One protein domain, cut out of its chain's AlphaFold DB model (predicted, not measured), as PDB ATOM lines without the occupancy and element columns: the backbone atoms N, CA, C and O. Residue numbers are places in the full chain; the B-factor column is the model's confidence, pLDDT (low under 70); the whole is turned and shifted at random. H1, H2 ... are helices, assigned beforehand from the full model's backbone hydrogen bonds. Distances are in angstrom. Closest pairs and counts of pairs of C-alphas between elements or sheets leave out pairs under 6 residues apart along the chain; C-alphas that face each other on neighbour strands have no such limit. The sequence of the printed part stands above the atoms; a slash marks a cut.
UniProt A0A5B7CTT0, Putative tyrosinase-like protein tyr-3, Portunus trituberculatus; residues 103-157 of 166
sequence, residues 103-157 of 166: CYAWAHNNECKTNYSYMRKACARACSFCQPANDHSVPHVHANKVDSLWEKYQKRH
ATOM      1  N   CYS A 103     110.972 130.306 133.508       88.00
ATOM      2  CA  CYS A 103     111.589 131.450 132.827       88.00
ATOM      3  C   CYS A 103     110.717 132.715 132.855       88.00
ATOM      4  O   CYS A 103     111.246 133.799 133.087       88.00
ATOM      5  N   TYR A 104     109.393 132.580 132.726       83.75
ATOM      6  CA  TYR A 104     108.451 133.694 132.879       83.75
ATOM      7  C   TYR A 104     108.515 134.339 134.270       83.75
ATOM      8  O   TYR A 104     108.703 135.546 134.403       83.75
ATOM      9  N   ALA A 105     108.383 133.525 135.321       82.44
ATOM     10  CA  ALA A 105     108.377 134.004 136.699       82.44
ATOM     11  C   ALA A 105     109.714 134.665 137.062       82.44
ATOM     12  O   ALA A 105     109.745 135.698 137.723       82.44
ATOM     13  N   TRP A 106     110.823 134.095 136.593       88.50
ATOM     14  CA  TRP A 106     112.156 134.662 136.763       88.50
ATOM     15  C   TRP A 106     112.323 135.980 136.010       88.50
ATOM     16  O   TRP A 106     112.788 136.958 136.594       88.50
ATOM     17  N   ALA A 107     111.887 136.050 134.751       88.00
ATOM     18  CA  ALA A 107     111.915 137.286 133.979       88.00
ATOM     19  C   ALA A 107     111.120 138.406 134.670       88.00
ATOM     20  O   ALA A 107     111.644 139.509 134.843       88.00
ATOM     21  N   HIS A 108     109.915 138.096 135.163       85.06
ATOM     22  CA  HIS A 108     109.084 139.022 135.935       85.06
ATOM     23  C   HIS A 108     109.749 139.459 137.252       85.06
ATOM     24  O   HIS A 108     109.645 140.613 137.659       85.06
ATOM     25  N   ASN A 109     110.502 138.565 137.895       86.38
ATOM     26  CA  ASN A 109     111.271 138.857 139.107       86.38
ATOM     27  C   ASN A 109     112.647 139.487 138.820       86.38
ATOM     28  O   ASN A 109     113.537 139.447 139.666       86.38
ATOM     29  N   ASN A 110     112.817 140.106 137.646       90.31
ATOM     30  CA  ASN A 110     114.004 140.869 137.255       90.31
ATOM     31  C   ASN A 110     115.290 140.028 137.082       90.31
ATOM     32  O   ASN A 110     116.384 140.589 136.961       90.31
ATOM     33  N   GLU A 111     115.173 138.700 136.960       93.19
ATOM     34  CA  GLU A 111     116.310 137.790 136.737       93.19
ATOM     35  C   GLU A 111     117.008 138.053 135.403       93.19
ATOM     36  O   GLU A 111     118.215 137.855 135.285       93.19
ATOM     37  N   CYS A 112     116.295 138.579 134.400       91.75
ATOM     38  CA  CYS A 112     116.912 138.996 133.140       91.75
ATOM     39  C   CYS A 112     118.034 140.024 133.357       91.75
ATOM     40  O   CYS A 112     118.958 140.089 132.553       91.75
ATOM     41  N   LYS A 113     117.974 140.817 134.437       93.88
ATOM     42  CA  LYS A 113     119.010 141.795 134.789       93.88
ATOM     43  C   LYS A 113     119.985 141.242 135.825       93.88
ATOM     44  O   LYS A 113     121.191 141.370 135.639       93.88
ATOM     45  N   THR A 114     119.485 140.639 136.903       94.94
ATOM     46  CA  THR A 114     120.316 140.182 138.035       94.94
ATOM     47  C   THR A 114     121.075 138.889 137.734       94.94
ATOM     48  O   THR A 114     122.199 138.718 138.195       94.94
ATOM     49  N   ASN A 115     120.505 138.011 136.910       93.94
ATOM     50  CA  ASN A 115     121.062 136.717 136.523       93.94
ATOM     51  C   ASN A 115     121.199 136.597 134.999       93.94
ATOM     52  O   ASN A 115     120.895 135.583 134.363       93.94
ATOM     53  N   TYR A 116     121.689 137.685 134.410       93.06
ATOM     54  CA  TYR A 116     121.804 137.897 132.973       93.06
ATOM     55  C   TYR A 116     122.407 136.704 132.217       93.06
ATOM     56  O   TYR A 116     121.850 136.230 131.228       93.06
ATOM     57  N   SER A 117     123.546 136.191 132.691       94.88
ATOM     58  CA  SER A 117     124.314 135.142 132.006       94.88
ATOM     59  C   SER A 117     123.574 133.808 131.916       94.88
ATOM     60  O   SER A 117     123.693 133.114 130.904       94.88
ATOM     61  N   TYR A 118     122.838 133.437 132.966       94.06
ATOM     62  CA  TYR A 118     122.016 132.231 132.973       94.06
ATOM     63  C   TYR A 118     120.771 132.438 132.115       94.06
ATOM     64  O   TYR A 118     120.511 131.648 131.206       94.06
ATOM     65  N   MET A 119     120.057 133.543 132.342       92.06
ATOM     66  CA  MET A 119     118.811 133.850 131.644       92.06
ATOM     67  C   MET A 119     119.016 133.990 130.133       92.06
ATOM     68  O   MET A 119     118.201 133.499 129.364       92.06
ATOM     69  N   ARG A 120     120.147 134.544 129.681       89.38
ATOM     70  CA  ARG A 120     120.501 134.607 128.254       89.38
ATOM     71  C   ARG A 120     120.579 133.238 127.584       89.38
ATOM     72  O   ARG A 120     120.250 133.129 126.413       89.38
ATOM     73  N   LYS A 121     121.024 132.207 128.303       91.19
ATOM     74  CA  LYS A 121     121.197 130.855 127.747       91.19
ATOM     75  C   LYS A 121     119.968 129.976 127.937       91.19
ATOM     76  O   LYS A 121     119.682 129.143 127.088       91.19
ATOM     77  N   ALA A 122     119.295 130.116 129.075       90.44
ATOM     78  CA  ALA A 122     118.213 129.229 129.481       90.44
ATOM     79  C   ALA A 122     116.819 129.819 129.258       90.44
ATOM     80  O   ALA A 122     115.863 129.061 129.185       90.44
ATOM     81  N   CYS A 123     116.693 131.140 129.169       90.69
ATOM     82  CA  CYS A 123     115.423 131.863 129.125       90.69
ATOM     83  C   CYS A 123     115.475 132.992 128.086       90.69
ATOM     84  O   CYS A 123     115.048 134.124 128.341       90.69
ATOM     85  N   ALA A 124     116.096 132.709 126.934       88.69
ATOM     86  CA  ALA A 124     116.390 133.708 125.914       88.69
ATOM     87  C   ALA A 124     115.114 134.396 125.418       88.69
ATOM     88  O   ALA A 124     115.111 135.604 125.182       88.69
ATOM     89  N   ARG A 125     114.017 133.636 125.323       85.38
ATOM     90  CA  ARG A 125     112.721 134.127 124.862       85.38
ATOM     91  C   ARG A 125     112.006 134.949 125.936       85.38
ATOM     92  O   ARG A 125     111.614 136.071 125.642       85.38
ATOM     93  N   ALA A 126     111.890 134.459 127.173       86.88
ATOM     94  CA  ALA A 126     111.257 135.197 128.275       86.88
ATOM     95  C   ALA A 126     111.946 136.533 128.593       86.88
ATOM     96  O   ALA A 126     111.297 137.485 129.023       86.88
ATOM     97  N   CYS A 127     113.256 136.622 128.356       88.56
ATOM     98  CA  CYS A 127     114.032 137.843 128.559       88.56
ATOM     99  C   CYS A 127     114.241 138.697 127.303       88.56
ATOM    100  O   CYS A 127     114.993 139.669 127.364       88.56
ATOM    101  N   SER A 128     113.610 138.349 126.180       86.12
ATOM    102  CA  SER A 128     113.737 139.086 124.915       86.12
ATOM    103  C   SER A 128     115.189 139.250 124.440       86.12
ATOM    104  O   SER A 128     115.576 140.277 123.885       86.12
ATOM    105  N   PHE A 129     116.022 138.234 124.676       86.31
ATOM    106  CA  PHE A 129     117.426 138.203 124.254       86.31
ATOM    107  C   PHE A 129     117.626 137.688 122.826       86.31
ATOM    108  O   PHE A 129     118.754 137.680 122.335       86.31
ATOM    109  N   CYS A 130     116.549 137.263 122.176       79.44
ATOM    110  CA  CYS A 130     116.541 136.645 120.860       79.44
ATOM    111  C   CYS A 130     115.307 137.089 120.071       79.44
ATOM    112  O   CYS A 130     114.414 137.740 120.606       79.44
ATOM    113  N   GLN A 131     115.234 136.718 118.796       72.50
ATOM    114  CA  GLN A 131     114.030 136.894 117.990       72.50
ATOM    115  C   GLN A 131     113.521 135.534 117.485       72.50
ATOM    116  O   GLN A 131     114.332 134.668 117.167       72.50
ATOM    117  N   PRO A 132     112.197 135.316 117.402       64.38
ATOM    118  CA  PRO A 132     111.128 136.241 117.772       64.38
ATOM    119  C   PRO A 132     110.862 136.245 119.292       64.38
ATOM    120  O   PRO A 132     110.292 135.297 119.836       64.38
ATOM    121  N   ALA A 133     111.218 137.344 119.957       65.12
ATOM    122  CA  ALA A 133     110.766 137.720 121.292       65.12
ATOM    123  C   ALA A 133     110.591 139.244 121.275       65.12
ATOM    124  O   ALA A 133     111.514 140.014 121.526       65.12
ATOM    125  N   ASN A 134     109.416 139.670 120.812       56.28
ATOM    126  CA  ASN A 134     109.149 141.075 120.506       56.28
ATOM    127  C   ASN A 134     108.637 141.847 121.736       56.28
ATOM    128  O   ASN A 134     108.557 143.070 121.688       56.28
ATOM    129  N   ASP A 135     108.325 141.147 122.830       58.88
ATOM    130  CA  ASP A 135     107.991 141.687 124.145       58.88
ATOM    131  C   ASP A 135     108.035 140.577 125.223       58.88
ATOM    132  O   ASP A 135     108.118 139.388 124.914       58.88
ATOM    133  N   HIS A 136     107.974 140.962 126.504       54.12
ATOM    134  CA  HIS A 136     107.809 140.028 127.633       54.12
ATOM    135  C   HIS A 136     106.382 139.437 127.717       54.12
ATOM    136  O   HIS A 136     106.036 138.802 128.713       54.12
ATOM    137  N   SER A 137     105.541 139.660 126.699       52.94
ATOM    138  CA  SER A 137     104.133 139.250 126.652       52.94
ATOM    139  C   SER A 137     103.941 137.869 126.023       52.94
ATOM    140  O   SER A 137     102.807 137.409 125.901       52.94
ATOM    141  N   VAL A 138     105.017 137.201 125.592       48.72
ATOM    142  CA  VAL A 138     104.932 135.891 124.938       48.72
ATOM    143  C   VAL A 138     104.437 134.847 125.951       48.72
ATOM    144  O   VAL A 138     105.160 134.526 126.885       48.72
ATOM    145  N   PRO A 139     103.237 134.258 125.805       49.38
ATOM    146  CA  PRO A 139     102.733 133.282 126.763       49.38
ATOM    147  C   PRO A 139     103.510 131.970 126.600       49.38
ATOM    148  O   PRO A 139     103.403 131.285 125.582       49.38
ATOM    149  N   HIS A 140     104.314 131.611 127.601       55.59
ATOM    150  CA  HIS A 140     105.292 130.508 127.536       55.59
ATOM    151  C   HIS A 140     104.699 129.103 127.675       55.59
ATOM    152  O   HIS A 140     105.402 128.115 127.874       55.59
ATOM    153  N   VAL A 141     103.388 128.990 127.550       50.88
ATOM    154  CA  VAL A 141     102.690 127.726 127.448       50.88
ATOM    155  C   VAL A 141     101.559 128.013 126.470       50.88
ATOM    156  O   VAL A 141     100.765 128.919 126.709       50.88
ATOM    157  N   HIS A 142     101.506 127.283 125.349       51.38
ATOM    158  CA  HIS A 142     100.327 127.275 124.474       51.38
ATOM    159  C   HIS A 142      99.078 127.272 125.367       51.38
ATOM    160  O   HIS A 142      99.028 126.428 126.259       51.38
ATOM    161  N   ALA A 143      98.133 128.207 125.210       52.38
ATOM    162  CA  ALA A 143      97.001 128.366 126.141       52.38
ATOM    163  C   ALA A 143      96.327 127.014 126.451       52.38
ATOM    164  O   ALA A 143      96.211 126.597 127.595       52.38
ATOM    165  N   ASN A 144      96.138 126.220 125.403       53.97
ATOM    166  CA  ASN A 144      95.674 124.839 125.408       53.97
ATOM    167  C   ASN A 144      96.478 123.867 126.308       53.97
ATOM    168  O   ASN A 144      95.929 122.908 126.848       53.97
ATOM    169  N   LYS A 145      97.779 124.081 126.500       60.94
ATOM    170  CA  LYS A 145      98.621 123.325 127.436       60.94
ATOM    171  C   LYS A 145      98.502 123.860 128.872       60.94
ATOM    172  O   LYS A 145      98.502 123.029 129.780       60.94
ATOM    173  N   VAL A 146      98.338 125.174 129.081       65.25
ATOM    174  CA  VAL A 146      98.049 125.766 130.409       65.25
ATOM    175  C   VAL A 146      96.729 125.229 130.923       65.25
ATOM    176  O   VAL A 146      96.687 124.674 132.018       65.25
ATOM    177  N   ASP A 147      95.694 125.306 130.091       68.31
ATOM    178  CA  ASP A 147      94.345 124.850 130.406       68.31
ATOM    179  C   ASP A 147      94.372 123.370 130.800       68.31
ATOM    180  O   ASP A 147      93.897 122.992 131.868       68.31
ATOM    181  N   SER A 148      95.079 122.535 130.027       70.19
ATOM    182  CA  SER A 148      95.216 121.104 130.331       70.19
ATOM    183  C   SER A 148      95.939 120.805 131.656       70.19
ATOM    184  O   SER A 148      95.688 119.776 132.292       70.19
ATOM    185  N   LEU A 149      96.877 121.665 132.069       73.38
ATOM    186  CA  LEU A 149      97.599 121.530 133.335       73.38
ATOM    187  C   LEU A 149      96.740 122.025 134.501       73.38
ATOM    188  O   LEU A 149      96.713 121.375 135.549       73.38
ATOM    189  N   TRP A 150      95.996 123.112 134.298       68.12
ATOM    190  CA  TRP A 150      95.075 123.674 135.277       68.12
ATOM    191  C   TRP A 150      93.893 122.739 135.550       68.12
ATOM    192  O   TRP A 150      93.615 122.426 136.706       68.12
ATOM    193  N   GLU A 151      93.286 122.166 134.510       79.75
ATOM    194  CA  GLU A 151      92.239 121.149 134.643       79.75
ATOM    195  C   GLU A 151      92.722 119.925 135.435       79.75
ATOM    196  O   GLU A 151      92.012 119.396 136.294       79.75
ATOM    197  N   LYS A 152      93.952 119.458 135.173       82.62
ATOM    198  CA  LYS A 152      94.557 118.344 135.924       82.62
ATOM    199  C   LYS A 152      94.804 118.702 137.385       82.62
ATOM    200  O   LYS A 152      94.658 117.835 138.244       82.62
ATOM    201  N   TYR A 153      95.194 119.940 137.663       73.25
ATOM    202  CA  TYR A 153      95.437 120.429 139.013       73.25
ATOM    203  C   TYR A 153      94.130 120.574 139.809       73.25
ATOM    204  O   TYR A 153      94.027 120.031 140.907       73.25
ATOM    205  N   GLN A 154      93.095 121.183 139.225       82.56
ATOM    206  CA  GLN A 154      91.770 121.323 139.842       82.56
ATOM    207  C   GLN A 154      91.118 119.968 140.149       82.56
ATOM    208  O   GLN A 154      90.527 119.794 141.211       82.56
ATOM    209  N   LYS A 155      91.289 118.970 139.269       86.31
ATOM    210  CA  LYS A 155      90.823 117.592 139.522       86.31
ATOM    211  C   LYS A 155      91.493 116.943 140.737       86.31
ATOM    212  O   LYS A 155      90.894 116.073 141.359       86.31
ATOM    213  N   ARG A 156      92.724 117.341 141.071       84.88
ATOM    214  CA  ARG A 156      93.461 116.850 142.251       84.88
ATOM    215  C   ARG A 156      93.175 117.668 143.513       84.88
ATOM    216  O   ARG A 156      93.393 117.162 144.608       84.88
ATOM    217  N   HIS A 157      92.688 118.899 143.361       75.69
ATOM    218  CA  HIS A 157      92.450 119.849 144.449       75.69
ATOM    219  C   HIS A 157      91.083 120.545 144.291       75.69
ATOM    220  O   HIS A 157      91.023 121.717 143.904       75.69
TER     221      HIS A 157
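This is residues 103 to 157 of the 166 residues of the protein "Putative tyrosinase-like protein tyr-3" of Portunus trituberculatus (UniProt A0A5B7CTT0). A small compact head of three short helices, H1, H2 and H3, with a loop after them, is joined by a long link to one longer helix, H4, which sticks out alone with residues 142 to 148 and 150 to 157. This arm makes the length of the whole; without those residues the body is 40 residues with a radius of gyration of 9.3 A. The printed part has 55 residues, with four named helices in the order H1, H2, H3, H4 and no named strand, and its class is all helix. The whole is loose, with a radius of gyration of the C-alphas of 13.5 A, and elongated, spanning 38 by 22 by 15 A.

Find C-alpha 103 at (111.589, 131.450, 132.827); from there H1, residues 103 to 108, runs 8.6 A from first to last C-alpha. After two residues look for H2, residues 111 to 114, 4.8 A long. One residue further on, H3 takes residues 116 to 122 and runs 10.0 A, ending at C-alpha 122 at (118.213, 129.229, 129.481). Residues 123 to 142 hold no named element. H4, residues 143 to 156, then runs 20.1 A from C-alpha 143 at (97.001, 128.366, 126.141) to C-alpha 156 at (93.461, 116.850, 142.251).

Look first at H2 and H3: they only just touch, with 3 pairs of C-alphas within 8 A, and only at the corner by their link; their closest C-alphas, of Cys 112 and Met 119, are 5.7 A apart. H1 and H2 are close but not clearly touching, their closest C-alphas being those of Trp 106 and Cys 112 at 7.4 A. H1 and H3 are also close but not clearly touching; the closest C-alphas, of Cys 103 and Met 119, are 7.7 A apart. These two helices run opposite ways at a shallow tilt of 31 degrees. H4 is apart from H1, H2 and H3. In the backbones of H1 and H4 every O i to N i+4 pair is within hydrogen-bond range, in H3 2 of 3 are, and H2 is too short for such a pair.

The two C-alphas farthest apart, of Ser 117 and Lys 155, are 38.6 A from each other. The printed part has no cut. The links H1 to H2 and H2 to H3 are tight, while the 20 residues from H3 to H4 form a long link. In the last column before the element symbol you find the model's confidence: mean pLDDT of the printed part is 77.4, and residues 132 to 147 and residue 150 are under 70.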